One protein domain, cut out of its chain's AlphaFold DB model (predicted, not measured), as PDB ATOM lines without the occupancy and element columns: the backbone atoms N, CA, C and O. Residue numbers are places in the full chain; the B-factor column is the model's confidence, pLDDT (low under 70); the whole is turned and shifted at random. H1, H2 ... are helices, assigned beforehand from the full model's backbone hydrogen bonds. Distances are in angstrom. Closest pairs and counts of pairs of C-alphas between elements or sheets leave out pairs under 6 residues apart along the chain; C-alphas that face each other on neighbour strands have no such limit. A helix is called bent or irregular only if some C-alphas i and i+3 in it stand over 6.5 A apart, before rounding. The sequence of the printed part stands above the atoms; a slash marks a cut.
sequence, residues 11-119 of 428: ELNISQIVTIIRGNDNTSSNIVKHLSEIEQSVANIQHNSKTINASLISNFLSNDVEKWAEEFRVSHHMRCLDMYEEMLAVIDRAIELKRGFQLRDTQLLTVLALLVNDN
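Overview. This is residues 11 to 119 of the 428 residues of a protein of Anopheles quadriannulatus (UniProt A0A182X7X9). Five helices make a slab: H2, H4 and H5 meet one another in its middle, H1 packs on H2 and H5 at one end, and H3 packs on H4 at the other. Residues 73 to 78, at the turn from H3 to H4, stick out. The printed part has 109 residues with five named helices, H1 to H5 in order, and no named strand; the class is all helix. It is compact, with a radius of gyration of the C-alphas of 14.6 A, and spans 44 by 32 by 21 A.

Arrangement. H1, residues 14 to 22, forms a helical hairpin with H2, residues 29 to 46, at a shallow tilt of 7 degrees; their closest C-alphas, of Ile 14 and Glu 39, are 6.4 A apart. H2 touches H5, residues 105 to 116, at a steep tilt of 49 degrees, closest at the C-alphas of Val 42 and Leu 108, 6.2 A. With residues 38 to 45 alone, H2 touches H4, residues 81 to 99, closest at the C-alphas of Ile 45 and Ala 89, 5.5 A. H3, residues 62 to 74, forms a hairpin with H4, closest at the C-alphas of Val 65 and Val 90, 6.8 A; H3 is apart from H1, H2 and H5. Every O i to N i+4 pair is within hydrogen-bond range in H1, H3, H4 and H5, and 12 of 14 in H2.

Along the chain. H1 begins at C-alpha 14, (-19.152, 34.073, -18.173), and is 12.2 A long. H2, 25.9 A, has a kink of 48 degrees near residue 36 and is irregular: C-alphas 33 and 36 are 7.4 A apart. H3 is 19.1 A and H4 25.8 A long. H5, 16.3 A, ends at C-alpha 116, (-30.503, 36.319, -30.789).

Size, cuts and confidence. The C-alphas of Asp 25 and Asn 63, the two farthest apart, are 44.3 A apart. The link from H2 to H3, residues 47 to 61, is long. The printed part has no cut, and no printed residue is under 70 in pLDDT.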
ATOM      1  N   GLU A  11      -9.778  28.820 -17.309       75.19
ATOM      2  CA  GLU A  11     -10.987  29.031 -18.094       75.19
ATOM      3  C   GLU A  11     -11.689  30.308 -17.623       75.19
ATOM      4  O   GLU A  11     -11.824  30.546 -16.418       75.19
ATOM      5  N   LEU A  12     -12.040  31.172 -18.575       83.56
ATOM      6  CA  LEU A  12     -12.721  32.424 -18.276       83.56
ATOM      7  C   LEU A  12     -14.163  32.111 -17.894       83.56
ATOM      8  O   LEU A  12     -14.840  31.371 -18.602       83.56
ATOM      9  N   ASN A  13     -14.636  32.701 -16.801       87.50
ATOM     10  CA  ASN A  13     -16.050  32.612 -16.455       87.50
ATOM     11  C   ASN A  13     -16.898  33.533 -17.345       87.50
ATOM     12  O   ASN A  13     -16.384  34.471 -17.965       87.50
ATOM     13  N   ILE A  14     -18.209  33.295 -17.367       90.81
ATOM     14  CA  ILE A  14     -19.152  34.073 -18.173       90.81
ATOM     15  C   ILE A  14     -19.010  35.597 -18.007       90.81
ATOM     16  O   ILE A  14     -18.912  36.309 -19.006       90.81
ATOM     17  N   SER A  15     -18.884  36.113 -16.781       90.44
ATOM     18  CA  SER A  15     -18.772  37.559 -16.540       90.44
ATOM     19  C   SER A  15     -17.470  38.156 -17.093       90.44
ATOM     20  O   SER A  15     -17.451  39.287 -17.592       90.44
ATOM     21  N   GLN A  16     -16.370  37.396 -17.061       90.31
ATOM     22  CA  GLN A  16     -15.105  37.782 -17.692       90.31
ATOM     23  C   GLN A  16     -15.235  37.821 -19.217       90.31
ATOM     24  O   GLN A  16     -14.780  38.783 -19.837       90.31
ATOM     25  N   ILE A  17     -15.888  36.820 -19.814       89.56
ATOM     26  CA  ILE A  17     -16.144  36.766 -21.259       89.56
ATOM     27  C   ILE A  17     -17.004  37.963 -21.686       89.56
ATOM     28  O   ILE A  17     -16.635  38.683 -22.611       89.56
ATOM     29  N   VAL A  18     -18.100  38.243 -20.976       90.12
ATOM     30  CA  VAL A  18     -18.992  39.381 -21.261       90.12
ATOM     31  C   VAL A  18     -18.249  40.714 -21.172       90.12
ATOM     32  O   VAL A  18     -18.445  41.583 -22.023       90.12
ATOM     33  N   THR A  19     -17.354  40.872 -20.194       89.31
ATOM     34  CA  THR A  19     -16.516  42.077 -20.062       89.31
ATOM     35  C   THR A  19     -15.589  42.251 -21.268       89.31
ATOM     36  O   THR A  19     -15.489  43.353 -21.807       89.31
ATOM     37  N   ILE A  20     -14.952  41.171 -21.734       87.25
ATOM     38  CA  ILE A  20     -14.099  41.188 -22.934       87.25
ATOM     39  C   ILE A  20     -14.914  41.552 -24.178       87.25
ATOM     40  O   ILE A  20     -14.454  42.338 -25.001       87.25
ATOM     41  N   ILE A  21     -16.122  41.003 -24.311       87.31
ATOM     42  CA  ILE A  21     -16.989  41.257 -25.465       87.31
ATOM     43  C   ILE A  21     -17.478  42.710 -25.470       87.31
ATOM     44  O   ILE A  21     -17.376  43.372 -26.496       87.31
ATOM     45  N   ARG A  22     -17.924  43.246 -24.325       86.00
ATOM     46  CA  ARG A  22     -18.325  44.663 -24.212       86.00
ATOM     47  C   ARG A  22     -17.183  45.634 -24.490       86.00
ATOM     48  O   ARG A  22     -17.437  46.730 -24.971       86.00
ATOM     49  N   GLY A  23     -15.957  45.259 -24.129       78.62
ATOM     50  CA  GLY A  23     -14.764  46.084 -24.313       78.62
ATOM     51  C   GLY A  23     -14.088  45.925 -25.674       78.62
ATOM     52  O   GLY A  23     -13.115  46.628 -25.931       78.62
ATOM     53  N   ASN A  24     -14.552  45.004 -26.527       74.31
ATOM     54  CA  ASN A  24     -14.056  44.893 -27.889       74.31
ATOM     55  C   ASN A  24     -14.948  45.756 -28.793       74.31
ATOM     56  O   ASN A  24     -16.155  45.556 -28.875       74.31
ATOM     57  N   ASP A  25     -14.370  46.727 -29.493       74.56
ATOM     58  CA  ASP A  25     -15.101  47.595 -30.435       74.56
ATOM     59  C   ASP A  25     -15.585  46.835 -31.696       74.56
ATOM     60  O   ASP A  25     -15.795  47.417 -32.758       74.56
ATOM     61  N   ASN A  26     -15.712  45.506 -31.608       78.44
ATOM     62  CA  ASN A  26     -15.976  44.584 -32.707       78.44
ATOM     63  C   ASN A  26     -17.337  43.892 -32.555       78.44
ATOM     64  O   ASN A  26     -17.740  43.138 -33.438       78.44
ATOM     65  N   THR A  27     -18.021  44.089 -31.426       84.31
ATOM     66  CA  THR A  27     -19.316  43.463 -31.162       84.31
ATOM     67  C   THR A  27     -20.439  44.355 -31.675       84.31
ATOM     68  O   THR A  27     -20.491  45.547 -31.375       84.31
ATOM     69  N   SER A  28     -21.372  43.771 -32.429       82.56
ATOM     70  CA  SER A  28     -22.511  44.513 -32.967       82.56
ATOM     71  C   SER A  28     -23.369  45.115 -31.849       82.56
ATOM     72  O   SER A  28     -23.582  44.510 -30.793       82.56
ATOM     73  N   SER A  29     -23.923  46.305 -32.091       84.19
ATOM     74  CA  SER A  29     -24.755  47.003 -31.100       84.19
ATOM     75  C   SER A  29     -25.985  46.195 -30.676       84.19
ATOM     76  O   SER A  29     -26.449  46.340 -29.547       84.19
ATOM     77  N   ASN A  30     -26.499  45.324 -31.553       84.62
ATOM     78  CA  ASN A  30     -27.607  44.431 -31.234       84.62
ATOM     79  C   ASN A  30     -27.202  43.363 -30.207       84.62
ATOM     80  O   ASN A  30     -27.911  43.157 -29.226       84.62
ATOM     81  N   ILE A  31     -26.034  42.738 -30.382       87.19
ATOM     82  CA  ILE A  31     -25.526  41.746 -29.428       87.19
ATOM     83  C   ILE A  31     -25.242  42.421 -28.086       87.19
ATOM     84  O   ILE A  31     -25.693  41.924 -27.059       87.19
ATOM     85  N   VAL A  32     -24.593  43.595 -28.082       89.25
ATOM     86  CA  VAL A  32     -24.275  44.328 -26.841       89.25
ATOM     87  C   VAL A  32     -25.521  44.610 -25.994       89.25
ATOM     88  O   VAL A  32     -25.456  44.492 -24.771       89.25
ATOM     89  N   LYS A  33     -26.661  44.929 -26.623       89.44
ATOM     90  CA  LYS A  33     -27.937  45.154 -25.920       89.44
ATOM     91  C   LYS A  33     -28.442  43.908 -25.192       89.44
ATOM     92  O   LYS A  33     -28.927  44.033 -24.074       89.44
ATOM     93  N   HIS A  34     -28.284  42.731 -25.795       90.25
ATOM     94  CA  HIS A  34     -28.774  41.462 -25.251       90.25
ATOM     95  C   HIS A  34     -27.737  40.729 -24.381       90.25
ATOM     96  O   HIS A  34     -28.064  39.718 -23.767       90.25
ATOM     97  N   LEU A  35     -26.495  41.223 -24.272       91.00
ATOM     98  CA  LEU A  35     -25.420  40.538 -23.536       91.00
ATOM     99  C   LEU A  35     -25.756  40.248 -22.070       91.00
ATOM    100  O   LEU A  35     -25.360  39.203 -21.571       91.00
ATOM    101  N   SER A  36     -26.445  41.159 -21.376       92.19
ATOM    102  CA  SER A  36     -26.825  40.940 -19.969       92.19
ATOM    103  C   SER A  36     -27.829  39.795 -19.822       92.19
ATOM    104  O   SER A  36     -27.737  39.011 -18.883       92.19
ATOM    105  N   GLU A  37     -28.775  39.687 -20.756       92.75
ATOM    106  CA  GLU A  37     -29.774  38.615 -20.768       92.75
ATOM    107  C   GLU A  37     -29.112  37.282 -21.141       92.75
ATOM    108  O   GLU A  37     -29.327  36.276 -20.472       92.75
ATOM    109  N   ILE A  38     -28.215  37.293 -22.135       93.50
ATOM    110  CA  ILE A  38     -27.415  36.123 -22.524       93.50
ATOM    111  C   ILE A  38     -26.547  35.636 -21.355       93.50
ATOM    112  O   ILE A  38     -26.491  34.436 -21.106       93.50
ATOM    113  N   GLU A  39     -25.888  36.538 -20.620       94.31
ATOM    114  CA  GLU A  39     -25.096  36.200 -19.426       94.31
ATOM    115  C   GLU A  39     -25.940  35.456 -18.389       94.31
ATOM    116  O   GLU A  39     -25.522  34.415 -17.875       94.31
ATOM    117  N   GLN A  40     -27.147  35.958 -18.123       93.00
ATOM    118  CA  GLN A  40     -28.076  35.329 -17.195       93.00
ATOM    119  C   GLN A  40     -28.534  33.953 -17.698       93.00
ATOM    120  O   GLN A  40     -28.535  32.996 -16.923       93.00
ATOM    121  N   SER A  41     -28.850  33.822 -18.987       93.44
ATOM    122  CA  SER A  41     -29.231  32.540 -19.582       93.44
ATOM    123  C   SER A  41     -28.113  31.502 -19.523       93.44
ATOM    124  O   SER A  41     -28.372  30.346 -19.188       93.44
ATOM    125  N   VAL A  42     -26.857  31.885 -19.772       93.62
ATOM    126  CA  VAL A  42     -25.716  30.964 -19.628       93.62
ATOM    127  C   VAL A  42     -25.565  30.505 -18.177       93.62
ATOM    128  O   VAL A  42     -25.393  29.310 -17.932       93.62
ATOM    129  N   ALA A  43     -25.695  31.417 -17.209       91.50
ATOM    130  CA  ALA A  43     -25.656  31.057 -15.795       91.50
ATOM    131  C   ALA A  43     -26.794  30.089 -15.416       91.50
ATOM    132  O   ALA A  43     -26.559  29.120 -14.694       91.50
ATOM    133  N   ASN A  44     -28.008  30.300 -15.935       90.44
ATOM    134  CA  ASN A  44     -29.148  29.407 -15.700       90.44
ATOM    135  C   ASN A  44     -28.884  27.984 -16.213       90.44
ATOM    136  O   ASN A  44     -29.165  27.017 -15.499       90.44
ATOM    137  N   ILE A  45     -28.314  27.860 -17.418       90.19
ATOM    138  CA  ILE A  45     -27.947  26.568 -18.015       90.19
ATOM    139  C   ILE A  45     -26.909  25.862 -17.132       90.19
ATOM    140  O   ILE A  45     -27.143  24.734 -16.704       90.19
ATOM    141  N   GLN A  46     -25.821  26.547 -16.763       87.06
ATOM    142  CA  GLN A  46     -24.750  25.981 -15.928       87.06
ATOM    143  C   GLN A  46     -25.227  25.559 -14.530       87.06
ATOM    144  O   GLN A  46     -24.780  24.556 -13.971       87.06
ATOM    145  N   HIS A  47     -26.169  26.300 -13.943       85.00
ATOM    146  CA  HIS A  47     -26.744  25.957 -12.645       85.00
ATOM    147  C   HIS A  47     -27.728  24.780 -12.693       85.00
ATOM    148  O   HIS A  47     -28.201  24.364 -11.634       85.00
ATOM    149  N   ASN A  48     -28.016  24.215 -13.875       75.88
ATOM    150  CA  ASN A  48     -28.920  23.078 -14.058       75.88
ATOM    151  C   ASN A  48     -30.293  23.288 -13.398       75.88
ATOM    152  O   ASN A  48     -30.892  22.356 -12.861       75.88
ATOM    153  N   SER A  49     -30.782  24.527 -13.388       72.25
ATOM    154  CA  SER A  49     -31.961  24.916 -12.609       72.25
ATOM    155  C   SER A  49     -33.280  24.700 -13.350       72.25
ATOM    156  O   SER A  49     -34.346  24.725 -12.728       72.25
ATOM    157  N   LYS A  50     -33.236  24.467 -14.669       78.56
ATOM    158  CA  LYS A  50     -34.438  24.267 -15.481       78.56
ATOM    159  C   LYS A  50     -35.043  22.881 -15.283       78.56
ATOM    160  O   LYS A  50     -34.361  21.853 -15.294       78.56
ATOM    161  N   THR A  51     -36.365  22.879 -15.143       81.12
ATOM    162  CA  THR A  51     -37.182  21.669 -15.089       81.12
ATOM    163  C   THR A  51     -38.161  21.663 -16.249       81.12
ATOM    164  O   THR A  51     -38.759  22.688 -16.565       81.12
ATOM    165  N   ILE A  52     -38.341  20.497 -16.856       81.31
ATOM    166  CA  ILE A  52     -39.357  20.247 -17.875       81.31
ATOM    167  C   ILE A  52     -40.181  19.061 -17.382       81.31
ATOM    168  O   ILE A  52     -39.626  18.067 -16.908       81.31
ATOM    169  N   ASN A  53     -41.511  19.178 -17.417       76.12
ATOM    170  CA  ASN A  53     -42.432  18.146 -16.923       76.12
ATOM    171  C   ASN A  53     -42.098  17.658 -15.490       76.12
ATOM    172  O   ASN A  53     -42.154  16.468 -15.198       76.12
ATOM    173  N   ALA A  54     -41.729  18.591 -14.598       77.19
ATOM    174  CA  ALA A  54     -41.303  18.340 -13.209       77.19
ATOM    175  C   ALA A  54     -40.006  17.518 -13.035       77.19
ATOM    176  O   ALA A  54     -39.683  17.101 -11.922       77.19
ATOM    177  N   SER A  55     -39.231  17.333 -14.105       82.81
ATOM    178  CA  SER A  55     -37.918  16.682 -14.082       82.81
ATOM    179  C   SER A  55     -36.806  17.677 -14.412       82.81
ATOM    180  O   SER A  55     -36.955  18.507 -15.305       82.81
ATOM    181  N   LEU A  56     -35.700  17.633 -13.663       89.31
ATOM    182  CA  LEU A  56     -34.515  18.457 -13.930       89.31
ATOM    183  C   LEU A  56     -33.824  17.975 -15.206       89.31
ATOM    184  O   LEU A  56     -33.571  16.776 -15.335       89.31
ATOM    185  N   ILE A  57     -33.462  18.903 -16.097       90.56
ATOM    186  CA  ILE A  57     -32.785  18.577 -17.366       90.56
ATOM    187  C   ILE A  57     -31.470  17.823 -17.113       90.56
ATOM    188  O   ILE A  57     -31.153  16.872 -17.818       90.56
ATOM    189  N   SER A  58     -30.745  18.157 -16.042       88.81
ATOM    190  CA  SER A  58     -29.511  17.461 -15.643       88.81
ATOM    191  C   SER A  58     -29.688  15.965 -15.362       88.81
ATOM    192  O   SER A  58     -28.727  15.204 -15.455       88.81
ATOM    193  N   ASN A  59     -30.908  15.524 -15.050       92.25
ATOM    194  CA  ASN A  59     -31.221  14.120 -14.801       92.25
ATOM    195  C   ASN A  59     -31.716  13.381 -16.050       92.25
ATOM    196  O   ASN A  59     -31.966  12.180 -15.963       92.25
ATOM    197  N   PHE A  60     -31.855  14.058 -17.194       94.62
ATOM    198  CA  PHE A  60     -32.350  13.425 -18.414       94.62
ATOM    199  C   PHE A  60     -31.417  12.300 -18.858       94.62
ATOM    200  O   PHE A  60     -30.185  12.427 -18.833       94.62
ATOM    201  N   LEU A  61     -32.028  11.204 -19.291       95.81
ATOM    202  CA  LEU A  61     -31.409  10.120 -20.039       95.81
ATOM    203  C   LEU A  61     -31.660  10.322 -21.541       95.81
ATOM    204  O   LEU A  61     -32.416  11.199 -21.951       95.81
ATOM    205  N   SER A  62     -31.046   9.485 -22.385       95.50
ATOM    206  CA  SER A  62     -31.221   9.570 -23.846       95.50
ATOM    207  C   SER A  62     -32.692   9.524 -24.276       95.50
ATOM    208  O   SER A  62     -33.102  10.344 -25.088       95.50
ATOM    209  N   ASN A  63     -33.498   8.656 -23.657       95.94
ATOM    210  CA  ASN A  63     -34.929   8.550 -23.959       95.94
ATOM    211  C   ASN A  63     -35.711   9.824 -23.593       95.94
ATOM    212  O   ASN A  63     -36.712  10.130 -24.233       95.94
ATOM    213  N   ASP A  64     -35.277  10.566 -22.567       96.25
ATOM    214  CA  ASP A  64     -35.938  11.812 -22.161       96.25
ATOM    215  C   ASP A  64     -35.646  12.935 -23.163       96.25
ATOM    216  O   ASP A  64     -36.541  13.710 -23.495       96.25
ATOM    217  N   VAL A  65     -34.418  12.985 -23.700       96.56
ATOM    218  CA  VAL A  65     -34.035  13.910 -24.780       96.56
ATOM    219  C   VAL A  65     -34.833  13.619 -26.052       96.56
ATOM    220  O   VAL A  65     -35.387  14.540 -26.650       96.56
ATOM    221  N   GLU A  66     -34.935  12.343 -26.435       96.81
ATOM    222  CA  GLU A  66     -35.714  11.906 -27.601       96.81
ATOM    223  C   GLU A  66     -37.184  12.307 -27.461       96.81
ATOM    224  O   GLU A  66     -37.748  12.942 -28.355       96.81
ATOM    225  N   LYS A  67     -37.778  12.029 -26.295       95.69
ATOM    226  CA  LYS A  67     -39.162  12.395 -25.994       95.69
ATOM    227  C   LYS A  67     -39.381  13.909 -26.006       95.69
ATOM    228  O   LYS A  67     -40.360  14.372 -26.585       95.69
ATOM    229  N   TRP A  68     -38.473  14.689 -25.414       96.00
ATOM    230  CA  TRP A  68     -38.549  16.151 -25.459       96.00
ATOM    231  C   TRP A  68     -38.510  16.665 -26.904       96.00
ATOM    232  O   TRP A  68     -39.322  17.508 -27.281       96.00
ATOM    233  N   ALA A  69     -37.622  16.121 -27.742       96.06
ATOM    234  CA  ALA A  69     -37.510  16.529 -29.140       96.06
ATOM    235  C   ALA A  69     -38.774  16.189 -29.952       96.06
ATOM    236  O   ALA A  69     -39.166  16.951 -30.840       96.06
ATOM    237  N   GLU A  70     -39.428  15.062 -29.659       94.62
ATOM    238  CA  GLU A  70     -40.724  14.701 -30.244       94.62
ATOM    239  C   GLU A  70     -41.840  15.667 -29.829       94.62
ATOM    240  O   GLU A  70     -42.562  16.166 -30.694       94.62
ATOM    241  N   GLU A  71     -41.953  15.976 -28.534       93.88
ATOM    242  CA  GLU A  71     -42.950  16.914 -27.998       93.88
ATOM    243  C   GLU A  71     -42.761  18.335 -28.558       93.88
ATOM    244  O   GLU A  71     -43.738  19.001 -28.926       93.88
ATOM    245  N   PHE A  72     -41.503  18.770 -28.695       94.06
ATOM    246  CA  PHE A  72     -41.141  20.068 -29.261       94.06
ATOM    247  C   PHE A  72     -41.607  20.208 -30.714       94.06
ATOM    248  O   PHE A  72     -42.210  21.210 -31.087       94.06
ATOM    249  N   ARG A  73     -41.378  19.188 -31.554       91.38
ATOM    250  CA  ARG A  73     -41.730  19.237 -32.986       91.38
ATOM    251  C   ARG A  73     -43.229  19.356 -33.258       91.38
ATOM    252  O   ARG A  73     -43.615  19.858 -34.311       91.38
ATOM    253  N   VAL A  74     -44.068  18.850 -32.357       89.56
ATOM    254  CA  VAL A  74     -45.534  18.891 -32.505       89.56
ATOM    255  C   VAL A  74     -46.104  20.242 -32.059       89.56
ATOM    256  O   VAL A  74     -47.194  20.636 -32.481       89.56
ATOM    257  N   SER A  75     -45.368  20.966 -31.223       88.12
ATOM    258  CA  SER A  75     -45.817  22.192 -30.578       88.12
ATOM    259  C   SER A  75     -45.373  23.433 -31.358       88.12
ATOM    260  O   SER A  75     -44.309  23.471 -31.972       88.12
ATOM    261  N   HIS A  76     -46.196  24.486 -31.354       84.94
ATOM    262  CA  HIS A  76     -45.812  25.756 -31.970       84.94
ATOM    263  C   HIS A  76     -45.051  26.619 -30.963       84.94
ATOM    264  O   HIS A  76     -45.614  27.034 -29.947       84.94
ATOM    265  N   HIS A  77     -43.786  26.910 -31.261       87.88
ATOM    266  CA  HIS A  77     -42.900  27.669 -30.382       87.88
ATOM    267  C   HIS A  77     -42.494  29.003 -31.007       87.88
ATOM    268  O   HIS A  77     -42.121  29.079 -32.178       87.88
ATOM    269  N   MET A  78     -42.528  30.060 -30.195       88.56
ATOM    270  CA  MET A  78     -41.987  31.359 -30.578       88.56
ATOM    271  C   MET A  78     -40.470  31.364 -30.384       88.56
ATOM    272  O   MET A  78     -39.955  30.844 -29.395       88.56
ATOM    273  N   ARG A  79     -39.753  31.975 -31.328       90.56
ATOM    274  CA  ARG A  79     -38.307  32.177 -31.228       90.56
ATOM    275  C   ARG A  79     -38.029  33.304 -30.242       90.56
ATOM    276  O   ARG A  79     -38.311  34.462 -30.534       90.56
ATOM    277  N   CYS A  80     -37.511  32.955 -29.075       90.69
ATOM    278  CA  CYS A  80     -37.114  33.900 -28.040       90.69
ATOM    279  C   CYS A  80     -35.954  33.326 -27.220       90.69
ATOM    280  O   CYS A  80     -35.673  32.126 -27.275       90.69
ATOM    281  N   LEU A  81     -35.293  34.189 -26.447       89.94
ATOM    282  CA  LEU A  81     -34.143  33.806 -25.635       89.94
ATOM    283  C   LEU A  81     -34.473  32.693 -24.630       89.94
ATOM    284  O   LEU A  81     -33.719  31.730 -24.544       89.94
ATOM    285  N   ASP A  82     -35.625  32.764 -23.955       90.75
ATOM    286  CA  ASP A  82     -36.061  31.736 -22.995       90.75
ATOM    287  C   ASP A  82     -36.150  30.343 -23.631       90.75
ATOM    288  O   ASP A  82     -35.777  29.340 -23.013       90.75
ATOM    289  N   MET A  83     -36.627  30.298 -24.881       93.31
ATOM    290  CA  MET A  83     -36.736  29.069 -25.656       93.31
ATOM    291  C   MET A  83     -35.356  28.567 -26.074       93.31
ATOM    292  O   MET A  83     -35.041  27.400 -25.858       93.31
ATOM    293  N   TYR A  84     -34.496  29.443 -26.602       95.00
ATOM    294  CA  TYR A  84     -33.120  29.070 -26.936       95.00
ATOM    295  C   TYR A  84     -32.350  28.557 -25.717       95.00
ATOM    296  O   TYR A  84     -31.597  27.598 -25.842       95.00
ATOM    297  N   GLU A  85     -32.574  29.137 -24.539       94.62
ATOM    298  CA  GLU A  85     -31.981  28.679 -23.286       94.62
ATOM    299  C   GLU A  85     -32.437  27.256 -22.924       94.62
ATOM    300  O   GLU A  85     -31.613  26.430 -22.540       94.62
ATOM    301  N   GLU A  86     -33.732  26.940 -23.058       94.50
ATOM    302  CA  GLU A  86     -34.237  25.579 -22.811       94.50
ATOM    303  C   GLU A  86     -33.638  24.572 -23.796       94.50
ATOM    304  O   GLU A  86     -33.069  23.563 -23.380       94.50
ATOM    305  N   MET A  87     -33.713  24.873 -25.095       96.50
ATOM    306  CA  MET A  87     -33.176  24.002 -26.140       96.50
ATOM    307  C   MET A  87     -31.679  23.758 -25.934       96.50
ATOM    308  O   MET A  87     -31.212  22.627 -26.048       96.50
ATOM    309  N   LEU A  88     -30.926  24.807 -25.595       96.88
ATOM    310  CA  LEU A  88     -29.489  24.715 -25.381       96.88
ATOM    311  C   LEU A  88     -29.137  23.913 -24.123       96.88
ATOM    312  O   LEU A  88     -28.168  23.164 -24.167       96.88
ATOM    313  N   ALA A  89     -29.934  23.989 -23.052       96.69
ATOM    314  CA  ALA A  89     -29.762  23.130 -21.878       96.69
ATOM    315  C   ALA A  89     -29.968  21.641 -22.213       96.69
ATOM    316  O   ALA A  89     -29.201  20.788 -21.769       96.69
ATOM    317  N   VAL A  90     -30.975  21.313 -23.032       97.06
ATOM    318  CA  VAL A  90     -31.208  19.925 -23.472       97.06
ATOM    319  C   VAL A  90     -30.092  19.446 -24.408       97.06
ATOM    320  O   VAL A  90     -29.639  18.306 -24.299       97.06
ATOM    321  N   ILE A  91     -29.602  20.311 -25.300       97.81
ATOM    322  CA  ILE A  91     -28.457  20.022 -26.179       97.81
ATOM    323  C   ILE A  91     -27.180  19.799 -25.376       97.81
ATOM    324  O   ILE A  91     -26.466  18.834 -25.641       97.81
ATOM    325  N   ASP A  92     -26.904  20.649 -24.390       97.12
ATOM    326  CA  ASP A  92     -25.757  20.494 -23.501       97.12
ATOM    327  C   ASP A  92     -25.792  19.136 -22.791       97.12
ATOM    328  O   ASP A  92     -24.837  18.358 -22.846       97.12
ATOM    329  N   ARG A  93     -26.961  18.773 -22.254       96.50
ATOM    330  CA  ARG A  93     -27.167  17.462 -21.643       96.50
ATOM    331  C   ARG A  93     -26.974  16.306 -22.628       96.50
ATOM    332  O   ARG A  93     -26.369  15.291 -22.282       96.50
ATOM    333  N   ALA A  94     -27.464  16.433 -23.858       97.50
ATOM    334  CA  ALA A  94     -27.271  15.423 -24.896       97.50
ATOM    335  C   ALA A  94     -25.783  15.239 -25.249       97.50
ATOM    336  O   ALA A  94     -25.322  14.107 -25.430       97.50
ATOM    337  N   ILE A  95     -25.020  16.335 -25.300       96.94
ATOM    338  CA  ILE A  95     -23.568  16.311 -25.505       96.94
ATOM    339  C   ILE A  95     -22.880  15.638 -24.316       96.94
ATOM    340  O   ILE A  95     -22.058  14.748 -24.530       96.94
ATOM    341  N   GLU A  96     -23.262  15.969 -23.082       96.25
ATOM    342  CA  GLU A  96     -22.732  15.336 -21.873       96.25
ATOM    343  C   GLU A  96     -22.937  13.815 -21.895       96.25
ATOM    344  O   GLU A  96     -21.990  13.059 -21.680       96.25
ATOM    345  N   LEU A  97     -24.137  13.349 -22.253       96.12
ATOM    346  CA  LEU A  97     -24.451  11.921 -22.359       96.12
ATOM    347  C   LEU A  97     -23.607  11.197 -23.421       96.12
ATOM    348  O   LEU A  97     -23.241  10.036 -23.232       96.12
ATOM    349  N   LYS A  98     -23.313  11.850 -24.554       96.25
ATOM    350  CA  LYS A  98     -22.608  11.235 -25.695       96.25
ATOM    351  C   LYS A  98     -21.093  11.439 -25.682       96.25
ATOM    352  O   LYS A  98     -20.376  10.705 -26.365       96.25
ATOM    353  N   ARG A  99     -20.589  12.447 -24.974       95.81
ATOM    354  CA  ARG A  99     -19.170  12.847 -24.985       95.81
ATOM    355  C   ARG A  99     -18.527  12.883 -23.601       95.81
ATOM    356  O   ARG A  99     -17.302  12.861 -23.526       95.81
ATOM    357  N   GLY A 100     -19.315  12.897 -22.527       95.12
ATOM    358  CA  GLY A 100     -18.829  12.907 -21.145       95.12
ATOM    359  C   GLY A 100     -18.379  14.279 -20.636       95.12
ATOM    360  O   GLY A 100     -17.673  14.346 -19.632       95.12
ATOM    361  N   PHE A 101     -18.738  15.364 -21.325       93.56
ATOM    362  CA  PHE A 101     -18.471  16.737 -20.894       93.56
ATOM    363  C   PHE A 101     -19.615  17.671 -21.286       93.56
ATOM    364  O   PHE A 101     -20.310  17.418 -22.268       93.56
ATOM    365  N   GLN A 102     -19.753  18.764 -20.542       93.50
ATOM    366  CA  GLN A 102     -20.685  19.853 -20.829       93.50
ATOM    367  C   GLN A 102     -20.016  20.940 -21.681       93.50
ATOM    368  O   GLN A 102     -18.786  21.059 -21.737       93.50
ATOM    369  N   LEU A 103     -20.839  21.725 -22.362       95.06
ATOM    370  CA  LEU A 103     -20.469  22.922 -23.086       95.06
ATOM    371  C   LEU A 103     -19.910  23.968 -22.123       95.06
ATOM    372  O   LEU A 103     -20.422  24.218 -21.033       95.06
ATOM    373  N   ARG A 104     -18.852  24.627 -22.578       93.94
ATOM    374  CA  ARG A 104     -18.204  25.718 -21.855       93.94
ATOM    375  C   ARG A 104     -18.999  27.008 -21.981       93.94
ATOM    376  O   ARG A 104     -19.683  27.217 -22.986       93.94
ATOM    377  N   ASP A 105     -18.806  27.930 -21.040       94.50
ATOM    378  CA  ASP A 105     -19.437  29.259 -21.049       94.50
ATOM    379  C   ASP A 105     -19.233  29.987 -22.384       94.50
ATOM    380  O   ASP A 105     -20.163  30.583 -22.923       94.50
ATOM    381  N   THR A 106     -18.035  29.883 -22.974       94.00
ATOM    382  CA  THR A 106     -17.738  30.449 -24.299       94.00
ATOM    383  C   THR A 106     -18.616  29.851 -25.397       94.00
ATOM    384  O   THR A 106     -19.094  30.580 -26.267       94.00
ATOM    385  N   GLN A 107     -18.843  28.535 -25.377       96.38
ATOM    386  CA  GLN A 107     -19.661  27.852 -26.377       96.38
ATOM    387  C   GLN A 107     -21.137  28.227 -26.204       96.38
ATOM    388  O   GLN A 107     -21.773  28.616 -27.182       96.38
ATOM    389  N   LEU A 108     -21.646  28.194 -24.967       96.12
ATOM    390  CA  LEU A 108     -23.029  28.559 -24.647       96.12
ATOM    391  C   LEU A 108     -23.335  30.011 -25.033       96.12
ATOM    392  O   LEU A 108     -24.297  30.272 -25.759       96.12
ATOM    393  N   LEU A 109     -22.474  30.951 -24.623       95.19
ATOM    394  CA  LEU A 109     -22.611  32.365 -24.967       95.19
ATOM    395  C   LEU A 109     -22.599  32.572 -26.481       95.19
ATOM    396  O   LEU A 109     -23.406  33.344 -26.994       95.19
ATOM    397  N   THR A 110     -21.704  31.890 -27.204       95.62
ATOM    398  CA  THR A 110     -21.598  32.054 -28.660       95.62
ATOM    399  C   THR A 110     -22.875  31.595 -29.360       95.62
ATOM    400  O   THR A 110     -23.366  32.300 -30.239       95.62
ATOM    401  N   VAL A 111     -23.437  30.446 -28.966       96.94
ATOM    402  CA  VAL A 111     -24.686  29.934 -29.553       96.94
ATOM    403  C   VAL A 111     -25.827  30.929 -29.340       96.94
ATOM    404  O   VAL A 111     -26.489  31.309 -30.304       96.94
ATOM    405  N   LEU A 112     -26.023  31.408 -28.108       95.44
ATOM    406  CA  LEU A 112     -27.083  32.370 -27.799       95.44
ATOM    407  C   LEU A 112     -26.876  33.708 -28.522       95.44
ATOM    408  O   LEU A 112     -27.817  34.234 -29.111       95.44
ATOM    409  N   ALA A 113     -25.650  34.233 -28.550       93.69
ATOM    410  CA  ALA A 113     -25.342  35.485 -29.239       93.69
ATOM    411  C   ALA A 113     -25.612  35.409 -30.750       93.69
ATOM    412  O   ALA A 113     -26.121  36.369 -31.329       93.69
ATOM    413  N   LEU A 114     -25.303  34.272 -31.384       94.06
ATOM    414  CA  LEU A 114     -25.597  34.048 -32.799       94.06
ATOM    415  C   LEU A 114     -27.106  33.927 -33.055       94.06
ATOM    416  O   LEU A 114     -27.593  34.471 -34.038       94.06
ATOM    417  N   LEU A 115     -27.856  33.254 -32.180       92.50
ATOM    418  CA  LEU A 115     -29.293  33.009 -32.371       92.50
ATOM    419  C   LEU A 115     -30.193  34.208 -32.051       92.50
ATOM    420  O   LEU A 115     -31.273  34.320 -32.629       92.50
ATOM    421  N   VAL A 116     -29.774  35.084 -31.133       89.81
ATOM    422  CA  VAL A 116     -30.503  36.319 -30.789       89.81
ATOM    423  C   VAL A 116     -30.375  37.371 -31.889       89.81
ATOM    424  O   VAL A 116     -31.211  38.266 -31.993       89.81
ATOM    425  N   ASN A 117     -29.338  37.288 -32.723       85.94
ATOM    426  CA  ASN A 117     -29.190  38.214 -33.829       85.94
ATOM    427  C   ASN A 117     -29.995  37.740 -35.048       85.94
ATOM    428  O   ASN A 117     -29.734  36.676 -35.607       85.94
ATOM    429  N   ASP A 118     -30.928  38.576 -35.504       82.50
ATOM    430  CA  ASP A 118     -31.745  38.306 -36.697       82.50
ATOM    431  C   ASP A 118     -30.966  38.450 -38.016       82.50
ATOM    432  O   ASP A 118     -31.482  38.119 -39.082       82.50
ATOM    433  N   ASN A 119     -29.726  38.941 -37.955       87.06
ATOM    434  CA  ASN A 119     -28.853  39.143 -39.106       87.06
ATOM    435  C   ASN A 119     -27.739  38.091 -39.162       87.06
ATOM    436  O   ASN A 119     -27.331  37.522 -38.144       87.06
TER     437      ASN A 119